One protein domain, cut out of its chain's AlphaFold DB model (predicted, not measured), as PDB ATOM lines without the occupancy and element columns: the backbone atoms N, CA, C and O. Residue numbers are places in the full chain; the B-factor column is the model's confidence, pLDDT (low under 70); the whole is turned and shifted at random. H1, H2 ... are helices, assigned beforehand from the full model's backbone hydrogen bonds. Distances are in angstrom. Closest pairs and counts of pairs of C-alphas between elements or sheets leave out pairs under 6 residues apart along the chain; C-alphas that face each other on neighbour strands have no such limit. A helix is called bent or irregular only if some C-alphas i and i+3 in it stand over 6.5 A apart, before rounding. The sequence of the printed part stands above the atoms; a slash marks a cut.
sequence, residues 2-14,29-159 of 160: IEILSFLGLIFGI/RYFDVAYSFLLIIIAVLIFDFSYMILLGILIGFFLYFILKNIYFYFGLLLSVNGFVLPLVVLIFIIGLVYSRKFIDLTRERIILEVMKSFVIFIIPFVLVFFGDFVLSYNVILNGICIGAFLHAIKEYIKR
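AT A GLANCE: This is residues 2 to 14 and 29 to 159 of the 160 residues of an uncharacterized protein of archaeon (UniProt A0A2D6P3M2). A bundle of helices is built round the short helix H4, which lies between the two arms of the long helix H6, folded back on itself at residues 130 and 131. H5 runs along the bundle with H1 packed beside it, H2 packs on both H5 and H6b, and H3 crosses H6b on the outside. The 144 printed residues have six named helices, H1 to H6 in chain order, and no named strand; the class is all helix. The whole is compact, with a radius of gyration of the C-alphas of 14.5 A and spans of 43 by 32 by 27 A.

HOW THE PARTS SIT: H6, residues 107 to 157, was assigned as one helix by its hydrogen bonds but is bent, with C-alphas 129 and 132 8.9 A apart. Its arms H6a, residues 107 to 129, and H6b, residues 132 to 157, run opposite ways at a shallow tilt of 27 degrees and only just touch, only at the corner, with 3 pairs of C-alphas within 8 A, the closest Leu 127 and Val 134 at 6.8 A. Both arms are irregular: C-alphas 121 and 124 are 6.7 A apart, and C-alphas 136 and 139 are 8.1 A apart, near a kink of 61 degrees at residue 139. H4, residues 70 to 81, touches H6a, closest at the C-alphas of Gly 75 and Phe 121, 4.7 A. H4 also touches H6b, closest at the C-alphas of Tyr 73 and Cys 145, 5.4 A. H3, residues 51 to 67, touches H6b at a steep tilt of 56 degrees, the C-alphas of Gly 60 and Ile 144 being closest at 3.7 A. H2, residues 29 to 45, touches residues 145 to 157 of H6b, closest at the C-alphas of Ala 43 and Ile 146, 5.2 A. H5, residues 85 to 102, touches H2, closest at the C-alphas of Phe 31 and Val 97, 5.8 A. H4 and H5 form a helical hairpin and only just touch, with 3 pairs of C-alphas within 8 A, the closest Phe 74 and Ile 91 at 7.0 A. H1, residues 2 to 14, touches H5 the same way, closest at the C-alphas of Gly 13 and Leu 96, 3.9 A. Every O i to N i+4 pair is within hydrogen-bond range in H2 and H4, against 4 of 9 in H1, which has 8 of 10 O i to N i+3 pairs within range, 12 of 13 in H3, 11 of 14 in H5, 13 of 19 in H6a and 20 of 22 in H6b.

IN THESE COORDINATES: H6a measures 35.4 A from C-alpha 107 to 129, and H6b 37.5 A, ending at C-alpha 157 (39.697, -30.375, -12.302). H5 measures 26.5 A, H3 24.8 A, H2 24.4 A, H1 19.8 A and H4 16.7 A. H1 begins at C-alpha 2 (8.906, -27.278, -13.290).

THE WHOLE: The C-alphas farthest apart are those of Tyr 51 and Arg 107, 45.0 A. Residues 15 to 28 are not printed, and C-alphas 14 and 29 across this cut are 17.7 A apart. The links printed whole, H2 to H3, H3 to H4, H4 to H5 and H5 to H6, are tight. The mean pLDDT of the printed part is 94.9, and no printed residue is under 70.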
ATOM      1  N   ILE A   2       7.817 -27.503 -12.315       81.62
ATOM      2  CA  ILE A   2       8.906 -27.278 -13.290       81.62
ATOM      3  C   ILE A   2      10.283 -27.693 -12.724       81.62
ATOM      4  O   ILE A   2      11.173 -28.097 -13.454       81.62
ATOM      5  N   GLU A   3      10.459 -27.678 -11.411       81.75
ATOM      6  CA  GLU A   3      11.693 -28.013 -10.692       81.75
ATOM      7  C   GLU A   3      12.056 -29.486 -10.832       81.75
ATOM      8  O   GLU A   3      13.234 -29.826 -10.916       81.75
ATOM      9  N   ILE A   4      11.048 -30.356 -10.944       87.06
ATOM     10  CA  ILE A   4      11.264 -31.768 -11.260       87.06
ATOM     11  C   ILE A   4      11.952 -31.890 -12.623       87.06
ATOM     12  O   ILE A   4      12.824 -32.743 -12.769       87.06
ATOM     13  N   LEU A   5      11.648 -30.999 -13.582       92.06
ATOM     14  CA  LEU A   5      12.328 -30.992 -14.878       92.06
ATOM     15  C   LEU A   5      13.829 -30.812 -14.695       92.06
ATOM     16  O   LEU A   5      14.572 -31.538 -15.334       92.06
ATOM     17  N   SER A   6      14.292 -29.952 -13.782       93.62
ATOM     18  CA  SER A   6      15.734 -29.782 -13.544       93.62
ATOM     19  C   SER A   6      16.422 -31.093 -13.125       93.62
ATOM     20  O   SER A   6      17.522 -31.394 -13.585       93.62
ATOM     21  N   PHE A   7      15.741 -31.929 -12.332       95.06
ATOM     22  CA  PHE A   7      16.259 -33.228 -11.902       95.06
ATOM     23  C   PHE A   7      16.172 -34.303 -12.998       95.06
ATOM     24  O   PHE A   7      17.034 -35.181 -13.065       95.06
ATOM     25  N   LEU A   8      15.188 -34.221 -13.906       96.19
ATOM     26  CA  LEU A   8      15.070 -35.151 -15.041       96.19
ATOM     27  C   LEU A   8      16.316 -35.156 -15.933       96.19
ATOM     28  O   LEU A   8      16.601 -36.175 -16.557       96.19
ATOM     29  N   GLY A   9      17.089 -34.068 -15.951       96.88
ATOM     30  CA  GLY A   9      18.359 -34.000 -16.672       96.88
ATOM     31  C   GLY A   9      19.337 -35.081 -16.222       96.88
ATOM     32  O   GLY A   9      19.964 -35.726 -17.054       96.88
ATOM     33  N   LEU A  10      19.400 -35.372 -14.917       97.06
ATOM     34  CA  LEU A  10      20.210 -36.479 -14.406       97.06
ATOM     35  C   LEU A  10      19.695 -37.829 -14.913       97.06
ATOM     36  O   LEU A  10      20.481 -38.668 -15.341       97.06
ATOM     37  N   ILE A  11      18.377 -38.043 -14.870       97.12
ATOM     38  CA  ILE A  11      17.760 -39.323 -15.246       97.12
ATOM     39  C   ILE A  11      17.976 -39.607 -16.735       97.12
ATOM     40  O   ILE A  11      18.475 -40.676 -17.091       97.12
ATOM     41  N   PHE A  12      17.657 -38.644 -17.603       97.81
ATOM     42  CA  PHE A  12      17.904 -38.775 -19.039       97.81
ATOM     43  C   PHE A  12      19.392 -38.870 -19.343       97.81
ATOM     44  O   PHE A  12      19.796 -39.694 -20.160       97.81
ATOM     45  N   GLY A  13      20.215 -38.103 -18.632       96.81
ATOM     46  CA  GLY A  13      21.659 -38.178 -18.752       96.81
ATOM     47  C   GLY A  13      22.170 -39.580 -18.454       96.81
ATOM     48  O   GLY A  13      23.041 -40.075 -19.164       96.81
ATOM     49  N   ILE A  14      21.655 -40.236 -17.411       96.69
ATOM     50  CA  ILE A  14      22.061 -41.598 -17.047       96.69
ATOM     51  C   ILE A  14      21.661 -42.568 -18.157       96.69
ATOM     52  O   ILE A  14      22.476 -43.403 -18.548       96.69
ATOM     53  N   ARG A  29      37.062 -35.333 -21.262       90.12
ATOM     54  CA  ARG A  29      37.542 -33.996 -20.926       90.12
ATOM     55  C   ARG A  29      36.574 -32.887 -21.352       90.12
ATOM     56  O   ARG A  29      36.504 -31.853 -20.692       90.12
ATOM     57  N   TYR A  30      35.836 -33.070 -22.447       92.44
ATOM     58  CA  TYR A  30      34.897 -32.062 -22.944       92.44
ATOM     59  C   TYR A  30      33.661 -31.954 -22.054       92.44
ATOM     60  O   TYR A  30      33.208 -30.841 -21.788       92.44
ATOM     61  N   PHE A  31      33.158 -33.079 -21.537       92.88
ATOM     62  CA  PHE A  31      32.070 -33.071 -20.555       92.88
ATOM     63  C   PHE A  31      32.490 -32.360 -19.268       92.88
ATOM     64  O   PHE A  31      31.710 -31.607 -18.693       92.88
ATOM     65  N   ASP A  32      33.740 -32.521 -18.853       91.06
ATOM     66  CA  ASP A  32      34.242 -31.925 -17.614       91.06
ATOM     67  C   ASP A  32      34.417 -30.404 -17.738       91.06
ATOM     68  O   ASP A  32      34.062 -29.638 -16.831       91.06
ATOM     69  N   VAL A  33      34.893 -29.950 -18.903       94.25
ATOM     70  CA  VAL A  33      34.935 -28.526 -19.258       94.25
ATOM     71  C   VAL A  33      33.520 -27.960 -19.359       94.25
ATOM     72  O   VAL A  33      33.257 -26.909 -18.779       94.25
ATOM     73  N   ALA A  34      32.596 -28.657 -20.027       96.12
ATOM     74  CA  ALA A  34      31.207 -28.224 -20.150       96.12
ATOM     75  C   ALA A  34      30.523 -28.113 -18.779       96.12
ATOM     76  O   ALA A  34      29.878 -27.106 -18.498       96.12
ATOM     77  N   TYR A  35      30.720 -29.095 -17.896       96.25
ATOM     78  CA  TYR A  35      30.209 -29.074 -16.524       96.25
ATOM     79  C   TYR A  35      30.712 -27.846 -15.763       96.25
ATOM     80  O   TYR A  35      29.923 -27.100 -15.180       96.25
ATOM     81  N   SER A  36      32.025 -27.610 -15.808       96.69
ATOM     82  CA  SER A  36      32.653 -26.481 -15.119       96.69
ATOM     83  C   SER A  36      32.172 -25.142 -15.674       96.69
ATOM     84  O   SER A  36      31.854 -24.231 -14.915       96.69
ATOM     85  N   PHE A  37      32.060 -25.038 -16.998       97.62
ATOM     86  CA  PHE A  37      31.572 -23.846 -17.679       97.62
ATOM     87  C   PHE A  37      30.110 -23.539 -17.331       97.62
ATOM     88  O   PHE A  37      29.786 -22.397 -17.015       97.62
ATOM     89  N   LEU A  38      29.237 -24.550 -17.303       98.12
ATOM     90  CA  LEU A  38      27.834 -24.384 -16.915       98.12
ATOM     91  C   LEU A  38      27.689 -23.929 -15.456       98.12
ATOM     92  O   LEU A  38      26.880 -23.049 -15.171       98.12
ATOM     93  N   LEU A  39      28.496 -24.475 -14.539       98.25
ATOM     94  CA  LEU A  39      28.529 -24.010 -13.150       98.25
ATOM     95  C   LEU A  39      28.982 -22.548 -13.037       98.25
ATOM     96  O   LEU A  39      28.402 -21.799 -12.253       98.25
ATOM     97  N   ILE A  40      29.973 -22.130 -13.832       98.25
ATOM     98  CA  ILE A  40      30.414 -20.728 -13.894       98.25
ATOM     99  C   ILE A  40      29.295 -19.835 -14.431       98.25
ATOM    100  O   ILE A  40      29.042 -18.787 -13.844       98.25
ATOM    101  N   ILE A  41      28.588 -20.246 -15.491       98.00
ATOM    102  CA  ILE A  41      27.439 -19.494 -16.018       98.00
ATOM    103  C   ILE A  41      26.399 -19.285 -14.919       98.00
ATOM    104  O   ILE A  41      25.986 -18.153 -14.690       98.00
ATOM    105  N   ILE A  42      26.001 -20.347 -14.210       97.81
ATOM    106  CA  ILE A  42      25.036 -20.219 -13.112       97.81
ATOM    107  C   ILE A  42      25.576 -19.282 -12.028       97.81
ATOM    108  O   ILE A  42      24.841 -18.411 -11.573       97.81
ATOM    109  N   ALA A  43      26.843 -19.433 -11.632       97.88
ATOM    110  CA  ALA A  43      27.457 -18.590 -10.611       97.88
ATOM    111  C   ALA A  43      27.437 -17.103 -10.996       97.88
ATOM    112  O   ALA A  43      27.149 -16.269 -10.145       97.88
ATOM    113  N   VAL A  44      27.697 -16.779 -12.267       97.00
ATOM    114  CA  VAL A  44      27.620 -15.408 -12.794       97.00
ATOM    115  C   VAL A  44      26.177 -14.904 -12.824       97.00
ATOM    116  O   VAL A  44      25.937 -13.760 -12.452       97.00
ATOM    117  N   LEU A  45      25.212 -15.743 -13.217       96.06
ATOM    118  CA  LEU A  45      23.795 -15.362 -13.292       96.06
ATOM    119  C   LEU A  45      23.189 -14.993 -11.934       96.06
ATOM    120  O   LEU A  45      22.266 -14.185 -11.892       96.06
ATOM    121  N   ILE A  46      23.674 -15.593 -10.846       96.06
ATOM    122  CA  ILE A  46      23.162 -15.360  -9.483       96.06
ATOM    123  C   ILE A  46      24.082 -14.479  -8.634       96.06
ATOM    124  O   ILE A  46      23.846 -14.319  -7.434       96.06
ATOM    125  N   PHE A  47      25.163 -13.965  -9.223       96.19
ATOM    126  CA  PHE A  47      26.115 -13.132  -8.508       96.19
ATOM    127  C   PHE A  47      25.489 -11.778  -8.168       96.19
ATOM    128  O   PHE A  47      24.927 -11.104  -9.028       96.19
ATOM    129  N   ASP A  48      25.653 -11.366  -6.915       93.81
ATOM    130  CA  ASP A  48      25.228 -10.069  -6.404       93.81
ATOM    131  C   ASP A  48      26.440  -9.321  -5.824       93.81
ATOM    132  O   ASP A  48      27.276  -9.896  -5.118       93.81
ATOM    133  N   PHE A  49      26.544  -8.025  -6.120       92.38
ATOM    134  CA  PHE A  49      27.617  -7.157  -5.641       92.38
ATOM    135  C   PHE A  49      27.354  -6.731  -4.190       92.38
ATOM    136  O   PHE A  49      27.005  -5.589  -3.899       92.38
ATOM    137  N   SER A  50      27.568  -7.657  -3.256       95.50
ATOM    138  CA  SER A  50      27.439  -7.412  -1.817       95.50
ATOM    139  C   SER A  50      28.547  -8.103  -1.034       95.50
ATOM    140  O   SER A  50      28.885  -9.250  -1.299       95.50
ATOM    141  N   TYR A  51      29.087  -7.455   0.001       94.31
ATOM    142  CA  TYR A  51      30.094  -8.069   0.879       94.31
ATOM    143  C   TYR A  51      29.570  -9.333   1.584       94.31
ATOM    144  O   TYR A  51      30.350 -10.228   1.911       94.31
ATOM    145  N   MET A  52      28.250  -9.446   1.773       96.56
ATOM    146  CA  MET A  52      27.627 -10.639   2.348       96.56
ATOM    147  C   MET A  52      27.765 -11.865   1.437       96.56
ATOM    148  O   MET A  52      27.790 -12.992   1.936       96.56
ATOM    149  N   ILE A  53      27.928 -11.674   0.119       97.25
ATOM    150  CA  ILE A  53      28.127 -12.790  -0.811       97.25
ATOM    151  C   ILE A  53      29.445 -13.513  -0.540       97.25
ATOM    152  O   ILE A  53      29.501 -14.733  -0.650       97.25
ATOM    153  N   LEU A  54      30.490 -12.790  -0.112       97.06
ATOM    154  CA  LEU A  54      31.793 -13.374   0.216       97.06
ATOM    155  C   LEU A  54      31.685 -14.322   1.410       97.06
ATOM    156  O   LEU A  54      32.254 -15.412   1.389       97.06
ATOM    157  N   LEU A  55      30.902 -13.936   2.424       97.44
ATOM    158  CA  LEU A  55      30.601 -14.804   3.560       97.44
ATOM    159  C   LEU A  55      29.856 -16.061   3.096       97.44
ATOM    160  O   LEU A  55      30.246 -17.172   3.452       97.44
ATOM    161  N   GLY A  56      28.835 -15.891   2.248       98.25
ATOM    162  CA  GLY A  56      28.120 -17.007   1.634       98.25
ATOM    163  C   GLY A  56      29.054 -17.946   0.866       98.25
ATOM    164  O   GLY A  56      29.003 -19.152   1.077       98.25
ATOM    165  N   ILE A  57      29.964 -17.410   0.047       98.50
ATOM    166  CA  ILE A  57      30.945 -18.187  -0.732       98.50
ATOM    167  C   ILE A  57      31.836 -19.031   0.181       98.50
ATOM    168  O   ILE A  57      32.026 -20.220  -0.083       98.50
ATOM    169  N   LEU A  58      32.349 -18.465   1.275       98.12
ATOM    170  CA  LEU A  58      33.165 -19.213   2.235       98.12
ATOM    171  C   LEU A  58      32.368 -20.347   2.895       98.12
ATOM    172  O   LEU A  58      32.849 -21.483   2.955       98.12
ATOM    173  N   ILE A  59      31.135 -20.064   3.329       98.44
ATOM    174  CA  ILE A  59      30.237 -21.065   3.920       98.44
ATOM    175  C   ILE A  59      29.925 -22.164   2.901       98.44
ATOM    176  O   ILE A  59      30.032 -23.343   3.220       98.44
ATOM    177  N   GLY A  60      29.588 -21.801   1.666       98.38
ATOM    178  CA  GLY A  60      29.279 -22.735   0.588       98.38
ATOM    179  C   GLY A  60      30.437 -23.650   0.236       98.38
ATOM    180  O   GLY A  60      30.258 -24.864   0.122       98.38
ATOM    181  N   PHE A  61      31.640 -23.086   0.140       98.12
ATOM    182  CA  PHE A  61      32.855 -23.850  -0.116       98.12
ATOM    183  C   PHE A  61      33.101 -24.891   0.988       98.12
ATOM    184  O   PHE A  61      33.406 -26.051   0.694       98.12
ATOM    185  N   PHE A  62      32.923 -24.502   2.254       98.06
ATOM    186  CA  PHE A  62      33.057 -25.399   3.403       98.06
ATOM    187  C   PHE A  62      31.923 -26.430   3.492       98.06
ATOM    188  O   PHE A  62      32.176 -27.609   3.717       98.06
ATOM    189  N   LEU A  63      30.672 -26.039   3.254       97.75
ATOM    190  CA  LEU A  63      29.548 -26.975   3.244       97.75
ATOM    191  C   LEU A  63      29.719 -28.031   2.150       97.75
ATOM    192  O   LEU A  63      29.423 -29.202   2.393       97.75
ATOM    193  N   TYR A  64      30.234 -27.651   0.974       97.69
ATOM    194  CA  TYR A  64      30.450 -28.606  -0.114       97.69
ATOM    195  C   TYR A  64      31.492 -29.654   0.263       97.69
ATOM    196  O   TYR A  64      31.320 -30.828  -0.058       97.69
ATOM    197  N   PHE A  65      32.521 -29.258   1.019       94.88
ATOM    198  CA  PHE A  65      33.511 -30.188   1.561       94.88
ATOM    199  C   PHE A  65      32.871 -31.305   2.403       94.88
ATOM    200  O   PHE A  65      33.338 -32.444   2.362       94.88
ATOM    201  N   ILE A  66      31.800 -30.989   3.139       96.25
ATOM    202  CA  ILE A  66      31.094 -31.928   4.018       96.25
ATOM    203  C   ILE A  66      30.069 -32.752   3.231       96.25
ATOM    204  O   ILE A  66      30.090 -33.980   3.287       96.25
ATOM    205  N   LEU A  67      29.168 -32.090   2.500       95.75
ATOM    206  CA  LEU A  67      28.024 -32.747   1.859       95.75
ATOM    207  C   LEU A  67      28.396 -33.471   0.561       95.75
ATOM    208  O   LEU A  67      27.787 -34.493   0.237       95.75
ATOM    209  N   LYS A  68      29.367 -32.936  -0.192       94.44
ATOM    210  CA  LYS A  68      29.861 -33.469  -1.476       94.44
ATOM    211  C   LYS A  68      28.753 -33.866  -2.462       94.44
ATOM    212  O   LYS A  68      28.897 -34.822  -3.221       94.44
ATOM    213  N   ASN A  69      27.629 -33.148  -2.453       94.81
ATOM    214  CA  ASN A  69      26.513 -33.387  -3.363       94.81
ATOM    215  C   ASN A  69      26.048 -32.072  -3.991       94.81
ATOM    216  O   ASN A  69      25.483 -31.214  -3.316       94.81
ATOM    217  N   ILE A  70      26.268 -31.933  -5.300       96.62
ATOM    218  CA  ILE A  70      25.921 -30.722  -6.049       96.62
ATOM    219  C   ILE A  70      24.406 -30.466  -6.104       96.62
ATOM    220  O   ILE A  70      23.981 -29.314  -6.133       96.62
ATOM    221  N   TYR A  71      23.583 -31.517  -6.052       96.81
ATOM    222  CA  TYR A  71      22.129 -31.395  -6.155       96.81
ATOM    223  C   TYR A  71      21.504 -30.705  -4.944       96.81
ATOM    224  O   TYR A  71      20.485 -30.042  -5.105       96.81
ATOM    225  N   PHE A  72      22.141 -30.758  -3.767       97.69
ATOM    226  CA  PHE A  72      21.736 -29.918  -2.635       97.69
ATOM    227  C   PHE A  72      21.723 -28.440  -3.035       97.69
ATOM    228  O   PHE A  72      20.753 -27.725  -2.816       97.69
ATOM    229  N   TYR A  73      22.802 -27.990  -3.672       98.06
ATOM    230  CA  TYR A  73      22.986 -26.592  -4.038       98.06
ATOM    231  C   TYR A  73      22.091 -26.186  -5.205       98.06
ATOM    232  O   TYR A  73      21.646 -25.050  -5.240       98.06
ATOM    233  N   PHE A  74      21.753 -27.102  -6.116       97.50
ATOM    234  CA  PHE A  74      20.727 -26.838  -7.131       97.50
ATOM    235  C   PHE A  74      19.323 -26.712  -6.536       97.50
ATOM    236  O   PHE A  74      18.584 -25.815  -6.932       97.50
ATOM    237  N   GLY A  75      18.969 -27.557  -5.565       96.62
ATOM    238  CA  GLY A  75      17.717 -27.412  -4.823       96.62
ATOM    239  C   GLY A  75      17.667 -26.080  -4.075       96.62
ATOM    240  O   GLY A  75      16.682 -25.349  -4.171       96.62
ATOM    241  N   LEU A  76      18.765 -25.722  -3.401       96.88
ATOM    242  CA  LEU A  76      18.900 -24.453  -2.688       96.88
ATOM    243  C   LEU A  76      18.745 -23.272  -3.642       96.88
ATOM    244  O   LEU A  76      17.919 -22.397  -3.406       96.88
ATOM    245  N   LEU A  77      19.462 -23.298  -4.762       96.69
ATOM    246  CA  LEU A  77      19.410 -22.268  -5.787       96.69
ATOM    247  C   LEU A  77      17.982 -21.999  -6.282       96.69
ATOM    248  O   LEU A  77      17.564 -20.841  -6.344       96.69
ATOM    249  N   LEU A  78      17.242 -23.062  -6.613       95.50
ATOM    250  CA  LEU A  78      15.861 -22.966  -7.088       95.50
ATOM    251  C   LEU A  78      14.898 -22.512  -5.985       95.50
ATOM    252  O   LEU A  78      13.969 -21.759  -6.265       95.50
ATOM    253  N   SER A  79      15.129 -22.926  -4.735       94.44
ATOM    254  CA  SER A  79      14.321 -22.478  -3.594       94.44
ATOM    255  C   SER A  79      14.501 -20.985  -3.285       94.44
ATOM    256  O   SER A  79      13.556 -20.335  -2.854       94.44
ATOM    257  N   VAL A  80      15.694 -20.434  -3.541       94.00
ATOM    258  CA  VAL A  80      16.069 -19.051  -3.199       94.00
ATOM    259  C   VAL A  80      15.669 -18.054  -4.279       94.00
ATOM    260  O   VAL A  80      15.133 -16.991  -3.975       94.00
ATOM    261  N   ASN A  81      15.926 -18.383  -5.545       91.81
ATOM    262  CA  ASN A  81      15.710 -17.459  -6.667       91.81
ATOM    263  C   ASN A  81      14.317 -17.598  -7.291       91.81
ATOM    264  O   ASN A  81      13.986 -16.896  -8.246       91.81
ATOM    265  N   GLY A  82      13.499 -18.512  -6.767       82.56
ATOM    266  CA  GLY A  82      12.230 -18.878  -7.372       82.56
ATOM    267  C   GLY A  82      12.407 -19.575  -8.723       82.56
ATOM    268  O   GLY A  82      13.501 -19.950  -9.155       82.56
ATOM    269  N   PHE A  83      11.286 -19.779  -9.408       77.06
ATOM    270  CA  PHE A  83      11.227 -20.589 -10.625       77.06
ATOM    271  C   PHE A  83      11.650 -19.803 -11.863       77.06
ATOM    272  O   PHE A  83      10.839 -19.441 -12.714       77.06
ATOM    273  N   VAL A  84      12.953 -19.567 -11.975       88.00
ATOM    274  CA  VAL A  84      13.560 -18.940 -13.148       88.00
ATOM    275  C   VAL A  84      13.850 -20.028 -14.183       88.00
ATOM    276  O   VAL A  84      14.770 -20.829 -14.018       88.00
ATOM    277  N   LEU A  85      13.056 -20.072 -15.261       91.94
ATOM    278  CA  LEU A  85      13.169 -21.071 -16.335       91.94
ATOM    279  C   LEU A  85      14.615 -21.259 -16.854       91.94
ATOM    280  O   LEU A  85      15.036 -22.412 -16.979       91.94
ATOM    281  N   PRO A  86      15.418 -20.196 -17.081       94.12
ATOM    282  CA  PRO A  86      16.838 -20.337 -17.409       94.12
ATOM    283  C   PRO A  86      17.643 -21.217 -16.441       94.12
ATOM    284  O   PRO A  86      18.419 -22.057 -16.890       94.12
ATOM    285  N   LEU A  87      17.443 -21.078 -15.124       95.25
ATOM    286  CA  LEU A  87      18.165 -21.875 -14.125       95.25
ATOM    287  C   LEU A  87      17.752 -23.346 -14.188       95.25
ATOM    288  O   LEU A  87      18.607 -24.226 -14.137       95.25
ATOM    289  N   VAL A  88      16.457 -23.619 -14.362       96.00
ATOM    290  CA  VAL A  88      15.932 -24.985 -14.514       96.00
ATOM    291  C   VAL A  88      16.561 -25.671 -15.726       96.00
ATOM    292  O   VAL A  88      17.005 -26.814 -15.618       96.00
ATOM    293  N   VAL A  89      16.636 -24.970 -16.862       96.81
ATOM    294  CA  VAL A  89      17.246 -25.487 -18.095       96.81
ATOM    295  C   VAL A  89      18.746 -25.716 -17.914       96.81
ATOM    296  O   VAL A  89      19.250 -26.769 -18.298       96.81
ATOM    297  N   LEU A  90      19.471 -24.785 -17.290       97.38
ATOM    298  CA  LEU A  90      20.903 -24.961 -17.037       97.38
ATOM    299  C   LEU A  90      21.176 -26.150 -16.109       97.38
ATOM    300  O   LEU A  90      22.040 -26.967 -16.416       97.38
ATOM    301  N   ILE A  91      20.412 -26.301 -15.022       97.56
ATOM    302  CA  ILE A  91      20.530 -27.456 -14.118       97.56
ATOM    303  C   ILE A  91      20.197 -28.759 -14.854       97.56
ATOM    304  O   ILE A  91      20.892 -29.756 -14.662       97.56
ATOM    305  N   PHE A  92      19.188 -28.754 -15.727       97.81
ATOM    306  CA  PHE A  92      18.866 -29.906 -16.568       97.81
ATOM    307  C   PHE A  92      20.056 -30.313 -17.446       97.81
ATOM    308  O   PHE A  92      20.461 -31.476 -17.430       97.81
ATOM    309  N   ILE A  93      20.665 -29.358 -18.160       98.00
ATOM    310  CA  ILE A  93      21.844 -29.613 -19.003       98.00
ATOM    311  C   ILE A  93      23.019 -30.096 -18.146       98.00
ATOM    312  O   ILE A  93      23.702 -31.048 -18.518       98.00
ATOM    313  N   ILE A  94      23.230 -29.510 -16.964       97.81
ATOM    314  CA  ILE A  94      24.247 -29.996 -16.028       97.81
ATOM    315  C   ILE A  94      23.965 -31.443 -15.623       97.81
ATOM    316  O   ILE A  94      24.898 -32.234 -15.570       97.81
ATOM    317  N   GLY A  95      22.710 -31.816 -15.374       97.06
ATOM    318  CA  GLY A  95      22.327 -33.197 -15.089       97.06
ATOM    319  C   GLY A  95      22.700 -34.160 -16.219       97.06
ATOM    320  O   GLY A  95      23.235 -35.234 -15.937       97.06
ATOM    321  N   LEU A  96      22.499 -33.747 -17.477       96.81
ATOM    322  CA  LEU A  96      22.899 -34.523 -18.658       96.81
ATOM    323  C   LEU A  96      24.415 -34.720 -18.740       96.81
ATOM    324  O   LEU A  96      24.879 -35.790 -19.111       96.81
ATOM    325  N   VAL A  97      25.189 -33.690 -18.404       96.25
ATOM    326  CA  VAL A  97      26.657 -33.740 -18.455       96.25
ATOM    327  C   VAL A  97      27.218 -34.523 -17.261       96.25
ATOM    328  O   VAL A  97      28.126 -35.340 -17.398       96.25
ATOM    329  N   TYR A  98      26.651 -34.310 -16.075       94.62
ATOM    330  CA  TYR A  98      27.087 -34.914 -14.817       94.62
ATOM    331  C   TYR A  98      26.826 -36.424 -14.755       94.62
ATOM    332  O   TYR A  98      27.564 -37.158 -14.086       94.62
ATOM    333  N   SER A  99      25.808 -36.913 -15.471       93.94
ATOM    334  CA  SER A  99      25.462 -38.339 -15.534       93.94
ATOM    335  C   SER A  99      26.584 -39.230 -16.075       93.94
ATOM    336  O   SER A  99      26.594 -40.438 -15.836       93.94
ATOM    337  N   ARG A 100      27.573 -38.644 -16.750       92.44
ATOM    338  CA  ARG A 100      28.796 -39.316 -17.182       92.44
ATOM    339  C   ARG A 100      29.481 -40.101 -16.055       92.44
ATOM    340  O   ARG A 100      29.993 -41.194 -16.283       92.44
ATOM    341  N   LYS A 101      29.418 -39.616 -14.809       90.38
ATOM    342  CA  LYS A 101      29.986 -40.306 -13.632       90.38
ATOM    343  C   LYS A 101      29.359 -41.676 -13.341       90.38
ATOM    344  O   LYS A 101      29.891 -42.436 -12.535       90.38
ATOM    345  N   PHE A 102      28.240 -42.001 -13.984       92.69
ATOM    346  CA  PHE A 102      27.477 -43.226 -13.768       92.69
ATOM    347  C   PHE A 102      27.755 -44.308 -14.828       92.69
ATOM    348  O   PHE A 102      27.223 -45.420 -14.720       92.69
ATOM    349  N   ILE A 103      28.608 -44.025 -15.823       92.50
ATOM    350  CA  ILE A 103      28.921 -44.929 -16.944       92.50
ATOM    351  C   ILE A 103      29.353 -46.321 -16.456       92.50
ATOM    352  O   ILE A 103      28.798 -47.333 -16.899       92.50
ATOM    353  N   ASP A 104      30.271 -46.385 -15.492       92.38
ATOM    354  CA  ASP A 104      30.837 -47.642 -14.979       92.38
ATOM    355  C   ASP A 104      30.168 -48.152 -13.688       92.38
ATOM    356  O   ASP A 104      30.587 -49.158 -13.117       92.38
ATOM    357  N   LEU A 105      29.091 -47.505 -13.227       94.25
ATOM    358  CA  LEU A 105      28.358 -47.943 -12.037       94.25
ATOM    359  C   LEU A 105      27.368 -49.074 -12.345       94.25
ATOM    360  O   LEU A 105      26.742 -49.114 -13.411       94.25
ATOM    361  N   THR A 106      27.183 -49.966 -11.369       96.19
ATOM    362  CA  THR A 106      26.137 -50.996 -11.386       96.19
ATOM    363  C   THR A 106      24.753 -50.368 -11.222       96.19
ATOM    364  O   THR A 106      24.614 -49.291 -10.640       96.19
ATOM    365  N   ARG A 107      23.704 -51.052 -11.697       95.44
ATOM    366  CA  ARG A 107      22.313 -50.570 -11.607       95.44
ATOM    367  C   ARG A 107      21.912 -50.194 -10.176       95.44
ATOM    368  O   ARG A 107      21.317 -49.144  -9.973       95.44
ATOM    369  N   GLU A 108      22.269 -51.019  -9.198       97.00
ATOM    370  CA  GLU A 108      21.965 -50.785  -7.780       97.00
ATOM    371  C   GLU A 108      22.627 -49.510  -7.252       97.00
ATOM    372  O   GLU A 108      21.967 -48.682  -6.628       97.00
ATOM    373  N   ARG A 109      23.914 -49.301  -7.568       96.31
ATOM    374  CA  ARG A 109      24.639 -48.081  -7.179       96.31
ATOM    375  C   ARG A 109      24.049 -46.839  -7.837       96.31
ATOM    376  O   ARG A 109      23.942 -45.809  -7.185       96.31
ATOM    377  N   ILE A 110      23.632 -46.939  -9.101       96.38
ATOM    378  CA  ILE A 110      22.965 -45.836  -9.805       96.38
ATOM    379  C   ILE A 110      21.667 -45.459  -9.095       96.38
ATOM    380  O   ILE A 110      21.465 -44.286  -8.799       96.38
ATOM    381  N   ILE A 111      20.811 -46.440  -8.795       96.69
ATOM    382  CA  ILE A 111      19.539 -46.197  -8.102       96.69
ATOM    383  C   ILE A 111      19.797 -45.525  -6.751       96.69
ATOM    384  O   ILE A 111      19.171 -44.510  -6.455       96.69
ATOM    385  N   LEU A 112      20.754 -46.039  -5.972       96.62
ATOM    386  CA  LEU A 112      21.113 -45.471  -4.673       96.62
ATOM    387  C   LEU A 112      21.559 -44.005  -4.785       96.62
ATOM    388  O   LEU A 112      21.059 -43.152  -4.054       96.62
ATOM    389  N   GLU A 113      22.469 -43.695  -5.709       95.19
ATOM    390  CA  GLU A 113      22.992 -42.338  -5.901       95.19
ATOM    391  C   GLU A 113      21.931 -41.366  -6.443       95.19
ATOM    392  O   GLU A 113      21.877 -40.209  -6.018       95.19
ATOM    393  N   VAL A 114      21.046 -41.828  -7.333       96.12
ATOM    394  CA  VAL A 114      19.911 -41.032  -7.829       96.12
ATOM    395  C   VAL A 114      18.929 -40.748  -6.699       96.12
ATOM    396  O   VAL A 114      18.555 -39.594  -6.508       96.12
ATOM    397  N   MET A 115      18.552 -41.755  -5.906       96.75
ATOM    398  CA  MET A 115      17.658 -41.568  -4.760       96.75
ATOM    399  C   MET A 115      18.263 -40.620  -3.727       96.75
ATOM    400  O   MET A 115      17.593 -39.689  -3.281       96.75
ATOM    401  N   LYS A 116      19.545 -40.799  -3.388       95.88
ATOM    402  CA  LYS A 116      20.273 -39.903  -2.483       95.88
ATOM    403  C   LYS A 116      20.278 -38.468  -3.010       95.88
ATOM    404  O   LYS A 116      19.988 -37.544  -2.256       95.88
ATOM    405  N   SER A 117      20.576 -38.281  -4.293       95.62
ATOM    406  CA  SER A 117      20.592 -36.958  -4.925       95.62
ATOM    407  C   SER A 117      19.205 -36.326  -4.962       95.62
ATOM    408  O   SER A 117      19.092 -35.137  -4.698       95.62
ATOM    409  N   PHE A 118      18.156 -37.110  -5.213       96.12
ATOM    410  CA  PHE A 118      16.770 -36.642  -5.206       96.12
ATOM    411  C   PHE A 118      16.322 -36.188  -3.813       96.12
ATOM    412  O   PHE A 118      15.796 -35.088  -3.662       96.12
ATOM    413  N   VAL A 119      16.583 -36.996  -2.781       96.19
ATOM    414  CA  VAL A 119      16.257 -36.639  -1.392       96.19
ATOM    415  C   VAL A 119      16.985 -35.356  -0.996       96.19
ATOM    416  O   VAL A 119      16.361 -34.415  -0.516       96.19
ATOM    417  N   ILE A 120      18.291 -35.281  -1.264       96.06
ATOM    418  CA  ILE A 120      19.111 -34.111  -0.939       96.06
ATOM    419  C   ILE A 120      18.692 -32.867  -1.741       96.06
ATOM    420  O   ILE A 120      18.741 -31.762  -1.208       96.06
ATOM    421  N   PHE A 121      18.254 -33.032  -2.990       96.62
ATOM    422  CA  PHE A 121      17.725 -31.957  -3.831       96.62
ATOM    423  C   PHE A 121      16.425 -31.364  -3.281       96.62
ATOM    424  O   PHE A 121      16.207 -30.162  -3.400       96.62
ATOM    425  N   ILE A 122      15.565 -32.186  -2.670       95.50
ATOM    426  CA  ILE A 122      14.283 -31.733  -2.113       95.50
ATOM    427  C   ILE A 122      14.463 -30.991  -0.787       95.50
ATOM    428  O   ILE A 122      13.701 -30.069  -0.512       95.50
ATOM    429  N   ILE A 123      15.461 -31.344   0.031       95.75
ATOM    430  CA  ILE A 123      15.649 -30.762   1.375       95.75
ATOM    431  C   ILE A 123      15.593 -29.218   1.386       95.75
ATOM    432  O   ILE A 123      14.838 -28.669   2.191       95.75
ATOM    433  N   PRO A 124      16.312 -28.488   0.511       95.06
ATOM    434  CA  PRO A 124      16.262 -27.028   0.495       95.06
ATOM    435  C   PRO A 124      14.880 -26.429   0.218       95.06
ATOM    436  O   PRO A 124      14.626 -25.303   0.634       95.06
ATOM    437  N   PHE A 125      13.954 -27.159  -0.413       93.69
ATOM    438  CA  PHE A 125      12.599 -26.657  -0.665       93.69
ATOM    439  C   PHE A 125      11.792 -26.436   0.617       93.69
ATOM    440  O   PHE A 125      10.820 -25.685   0.593       93.69
ATOM    441  N   VAL A 126      12.215 -26.998   1.755       93.62
ATOM    442  CA  VAL A 126      11.631 -26.655   3.060       93.62
ATOM    443  C   VAL A 126      11.793 -25.159   3.369       93.62
ATOM    444  O   VAL A 126      10.924 -24.577   4.015       93.62
ATOM    445  N   LEU A 127      12.839 -24.501   2.849       91.00
ATOM    446  CA  LEU A 127      13.054 -23.060   3.019       91.00
ATOM    447  C   LEU A 127      11.951 -22.207   2.384       91.00
ATOM    448  O   LEU A 127      11.718 -21.096   2.847       91.00
ATOM    449  N   VAL A 128      11.227 -22.724   1.385       89.19
ATOM    450  CA  VAL A 128      10.124 -22.001   0.727       89.19
ATOM    451  C   VAL A 128       8.999 -21.672   1.717       89.19
ATOM    452  O   VAL A 128       8.338 -20.646   1.577       89.19
ATOM    453  N   PHE A 129       8.816 -22.483   2.766       93.50
ATOM    454  CA  PHE A 129       7.851 -22.200   3.834       93.50
ATOM    455  C   PHE A 129       8.292 -21.059   4.769       93.50
ATOM    456  O   PHE A 129       7.480 -20.556   5.542       93.50
ATOM    457  N   PHE A 130       9.550 -20.620   4.680       94.06
ATOM    458  CA  PHE A 130      10.139 -19.528   5.457       94.06
ATOM    459  C   PHE A 130      10.466 -18.331   4.546       94.06
ATOM    460  O   PHE A 130      11.599 -17.851   4.515       94.06
ATOM    461  N   GLY A 131       9.482 -17.853   3.777       89.94
ATOM    462  CA  GLY A 131       9.673 -16.827   2.738       89.94
ATOM    463  C   GLY A 131      10.440 -15.580   3.198       89.94
ATOM    464  O   GLY A 131      11.400 -15.183   2.539       89.94
ATOM    465  N   ASP A 132      10.101 -15.016   4.362       93.50
ATOM    466  CA  ASP A 132      10.784 -13.828   4.903       93.50
ATOM    467  C   ASP A 132      12.271 -14.082   5.187       93.50
ATOM    468  O   ASP A 132      13.118 -13.216   4.952       93.50
ATOM    469  N   PHE A 133      12.608 -15.291   5.650       93.31
ATOM    470  CA  PHE A 133      13.994 -15.710   5.843       93.31
ATOM    471  C   PHE A 133      14.717 -15.790   4.495       93.31
ATOM    472  O   PHE A 133      15.795 -15.222   4.340       93.31
ATOM    473  N   VAL A 134      14.114 -16.439   3.496       92.75
ATOM    474  CA  VAL A 134      14.722 -16.570   2.163       92.75
ATOM    475  C   VAL A 134      14.982 -15.203   1.537       92.75
ATOM    476  O   VAL A 134      16.074 -14.977   1.023       92.75
ATOM    477  N   LEU A 135      14.027 -14.274   1.631       92.19
ATOM    478  CA  LEU A 135      14.184 -12.913   1.115       92.19
ATOM    479  C   LEU A 135      15.293 -12.149   1.848       92.19
ATOM    480  O   LEU A 135      16.135 -11.527   1.203       92.19
ATOM    481  N   SER A 136      15.339 -12.241   3.180       94.81
ATOM    482  CA  SER A 136      16.325 -11.522   4.001       94.81
ATOM    483  C   SER A 136      17.757 -12.032   3.813       94.81
ATOM    484  O   SER A 136      18.708 -11.264   3.939       94.81
ATOM    485  N   TYR A 137      17.921 -13.323   3.510       95.94
ATOM    486  CA  TYR A 137      19.228 -13.978   3.409       95.94
ATOM    487  C   TYR A 137      19.587 -14.421   1.984       95.94
ATOM    488  O   TYR A 137      20.587 -15.119   1.809       95.94
ATOM    489  N   ASN A 138      18.833 -14.001   0.958       95.81
ATOM    490  CA  ASN A 138      19.017 -14.433  -0.434       95.81
ATOM    491  C   ASN A 138      20.477 -14.288  -0.901       95.81
ATOM    492  O   ASN A 138      21.075 -15.257  -1.364       95.81
ATOM    493  N   VAL A 139      21.095 -13.127  -0.657       97.25
ATOM    494  CA  VAL A 139      22.491 -12.840  -1.030       97.25
ATOM    495  C   VAL A 139      23.471 -13.864  -0.446       97.25
ATOM    496  O   VAL A 139      24.372 -14.344  -1.136       97.25
ATOM    497  N   ILE A 140      23.294 -14.237   0.824       98.00
ATOM    498  CA  ILE A 140      24.153 -15.225   1.491       98.00
ATOM    499  C   ILE A 140      23.888 -16.620   0.921       98.00
ATOM    500  O   ILE A 140      24.838 -17.355   0.654       98.00
ATOM    501  N   LEU A 141      22.623 -16.984   0.696       97.81
ATOM    502  CA  LEU A 141      22.238 -18.290   0.151       97.81
ATOM    503  C   LEU A 141      22.721 -18.478  -1.303       97.81
ATOM    504  O   LEU A 141      23.207 -19.557  -1.656       97.81
ATOM    505  N   ASN A 142      22.693 -17.423  -2.121       97.81
ATOM    506  CA  ASN A 142      23.308 -17.404  -3.451       97.81
ATOM    507  C   ASN A 142      24.831 -17.518  -3.362       97.81
ATOM    508  O   ASN A 142      25.429 -18.332  -4.071       97.81
ATOM    509  N   GLY A 143      25.459 -16.795  -2.429       98.44
ATOM    510  CA  GLY A 143      26.881 -16.959  -2.125       98.44
ATOM    511  C   GLY A 143      27.240 -18.405  -1.766       98.44
ATOM    512  O   GLY A 143      28.221 -18.936  -2.283       98.44
ATOM    513  N   ILE A 144      26.417 -19.083  -0.957       98.56
ATOM    514  CA  ILE A 144      26.592 -20.503  -0.603       98.56
ATOM    515  C   ILE A 144      26.580 -21.388  -1.854       98.56
ATOM    516  O   ILE A 144      27.436 -22.267  -1.992       98.56
ATOM    517  N   CYS A 145      25.657 -21.151  -2.784       98.38
ATOM    518  CA  CYS A 145      25.613 -21.891  -4.044       98.38
ATOM    519  C   CYS A 145      26.889 -21.664  -4.869       98.38
ATOM    520  O   CYS A 145      27.529 -22.631  -5.279       98.38
ATOM    521  N   ILE A 146      27.321 -20.408  -5.034       98.62
ATOM    522  CA  ILE A 146      28.549 -20.057  -5.770       98.62
ATOM    523  C   ILE A 146      29.776 -20.728  -5.146       98.62
ATOM    524  O   ILE A 146      30.559 -21.368  -5.846       98.62
ATOM    525  N   GLY A 147      29.944 -20.628  -3.826       98.44
ATOM    526  CA  GLY A 147      31.071 -21.237  -3.120       98.44
ATOM    527  C   GLY A 147      31.132 -22.751  -3.294       98.44
ATOM    528  O   GLY A 147      32.203 -23.314  -3.535       98.44
ATOM    529  N   ALA A 148      29.974 -23.407  -3.246       98.50
ATOM    530  CA  ALA A 148      29.870 -24.833  -3.505       98.50
ATOM    531  C   ALA A 148      30.211 -25.191  -4.958       98.50
ATOM    532  O   ALA A 148      30.919 -26.168  -5.192       98.50
ATOM    533  N   PHE A 149      29.776 -24.386  -5.931       98.38
ATOM    534  CA  PHE A 149      30.103 -24.580  -7.347       98.38
ATOM    535  C   PHE A 149      31.601 -24.426  -7.610       98.38
ATOM    536  O   PHE A 149      32.191 -25.266  -8.287       98.38
ATOM    537  N   LEU A 150      32.248 -23.422  -7.014       98.00
ATOM    538  CA  LEU A 150      33.698 -23.237  -7.111       98.00
ATOM    539  C   LEU A 150      34.467 -24.426  -6.520       98.00
ATOM    540  O   LEU A 150      35.454 -24.878  -7.106       98.00
ATOM    541  N   HIS A 151      34.012 -24.972  -5.387       97.62
ATOM    542  CA  HIS A 151      34.611 -26.185  -4.834       97.62
ATOM    543  C   HIS A 151      34.374 -27.393  -5.754       97.62
ATOM    544  O   HIS A 151      35.317 -28.124  -6.057       97.62
ATOM    545  N   ALA A 152      33.155 -27.571  -6.263       96.50
ATOM    546  CA  ALA A 152      32.830 -28.648  -7.192       96.50
ATOM    547  C   ALA A 152      33.728 -28.616  -8.438       96.50
ATOM    548  O   ALA A 152      34.283 -29.649  -8.806       96.50
ATOM    549  N   ILE A 153      33.944 -27.436  -9.033       96.25
ATOM    550  CA  ILE A 153      34.862 -27.233 -10.167       96.25
ATOM    551  C   ILE A 153      36.291 -27.633  -9.782       96.25
ATOM    552  O   ILE A 153      36.936 -28.390 -10.504       96.25
ATOM    553  N   LYS A 154      36.784 -27.179  -8.623       95.44
ATOM    554  CA  LYS A 154      38.126 -27.529  -8.130       95.44
ATOM    555  C   LYS A 154      38.304 -29.040  -7.957       95.44
ATOM    556  O   LYS A 154      39.353 -29.567  -8.326       95.44
ATOM    557  N   GLU A 155      37.327 -29.735  -7.372       91.38
ATOM    558  CA  GLU A 155      37.375 -31.197  -7.241       91.38
ATOM    559  C   GLU A 155      37.339 -31.887  -8.600       91.38
ATOM    560  O   GLU A 155      38.001 -32.908  -8.776       91.38
ATOM    561  N   TYR A 156      36.576 -31.339  -9.546       84.75
ATOM    562  CA  TYR A 156      36.455 -31.898 -10.881       84.75
ATOM    563  C   TYR A 156      37.774 -31.786 -11.656       84.75
ATOM    564  O   TYR A 156      38.255 -32.785 -12.182       84.75
ATOM    565  N   ILE A 157      38.407 -30.611 -11.639       84.81
ATOM    566  CA  ILE A 157      39.697 -30.375 -12.302       84.81
ATOM    567  C   ILE A 157      40.801 -31.257 -11.705       84.81
ATOM    568  O   ILE A 157      41.611 -31.782 -12.450       84.81
ATOM    569  N   LYS A 158      40.833 -31.471 -10.381       84.12
ATOM    570  CA  LYS A 158      41.881 -32.275  -9.715       84.12
ATOM    571  C   LYS A 158      41.875 -33.770 -10.048       84.12
ATOM    572  O   LYS A 158      42.826 -34.457  -9.685       84.12
ATOM    573  N   ARG A 159      40.788 -34.303 -10.611       73.62
ATOM    574  CA  ARG A 159      40.681 -35.733 -10.951       73.62
ATOM    575  C   ARG A 159      41.329 -36.074 -12.300       73.62
ATOM    576  O   ARG A 159      41.404 -37.259 -12.617       73.62
TER     577      ARG A 159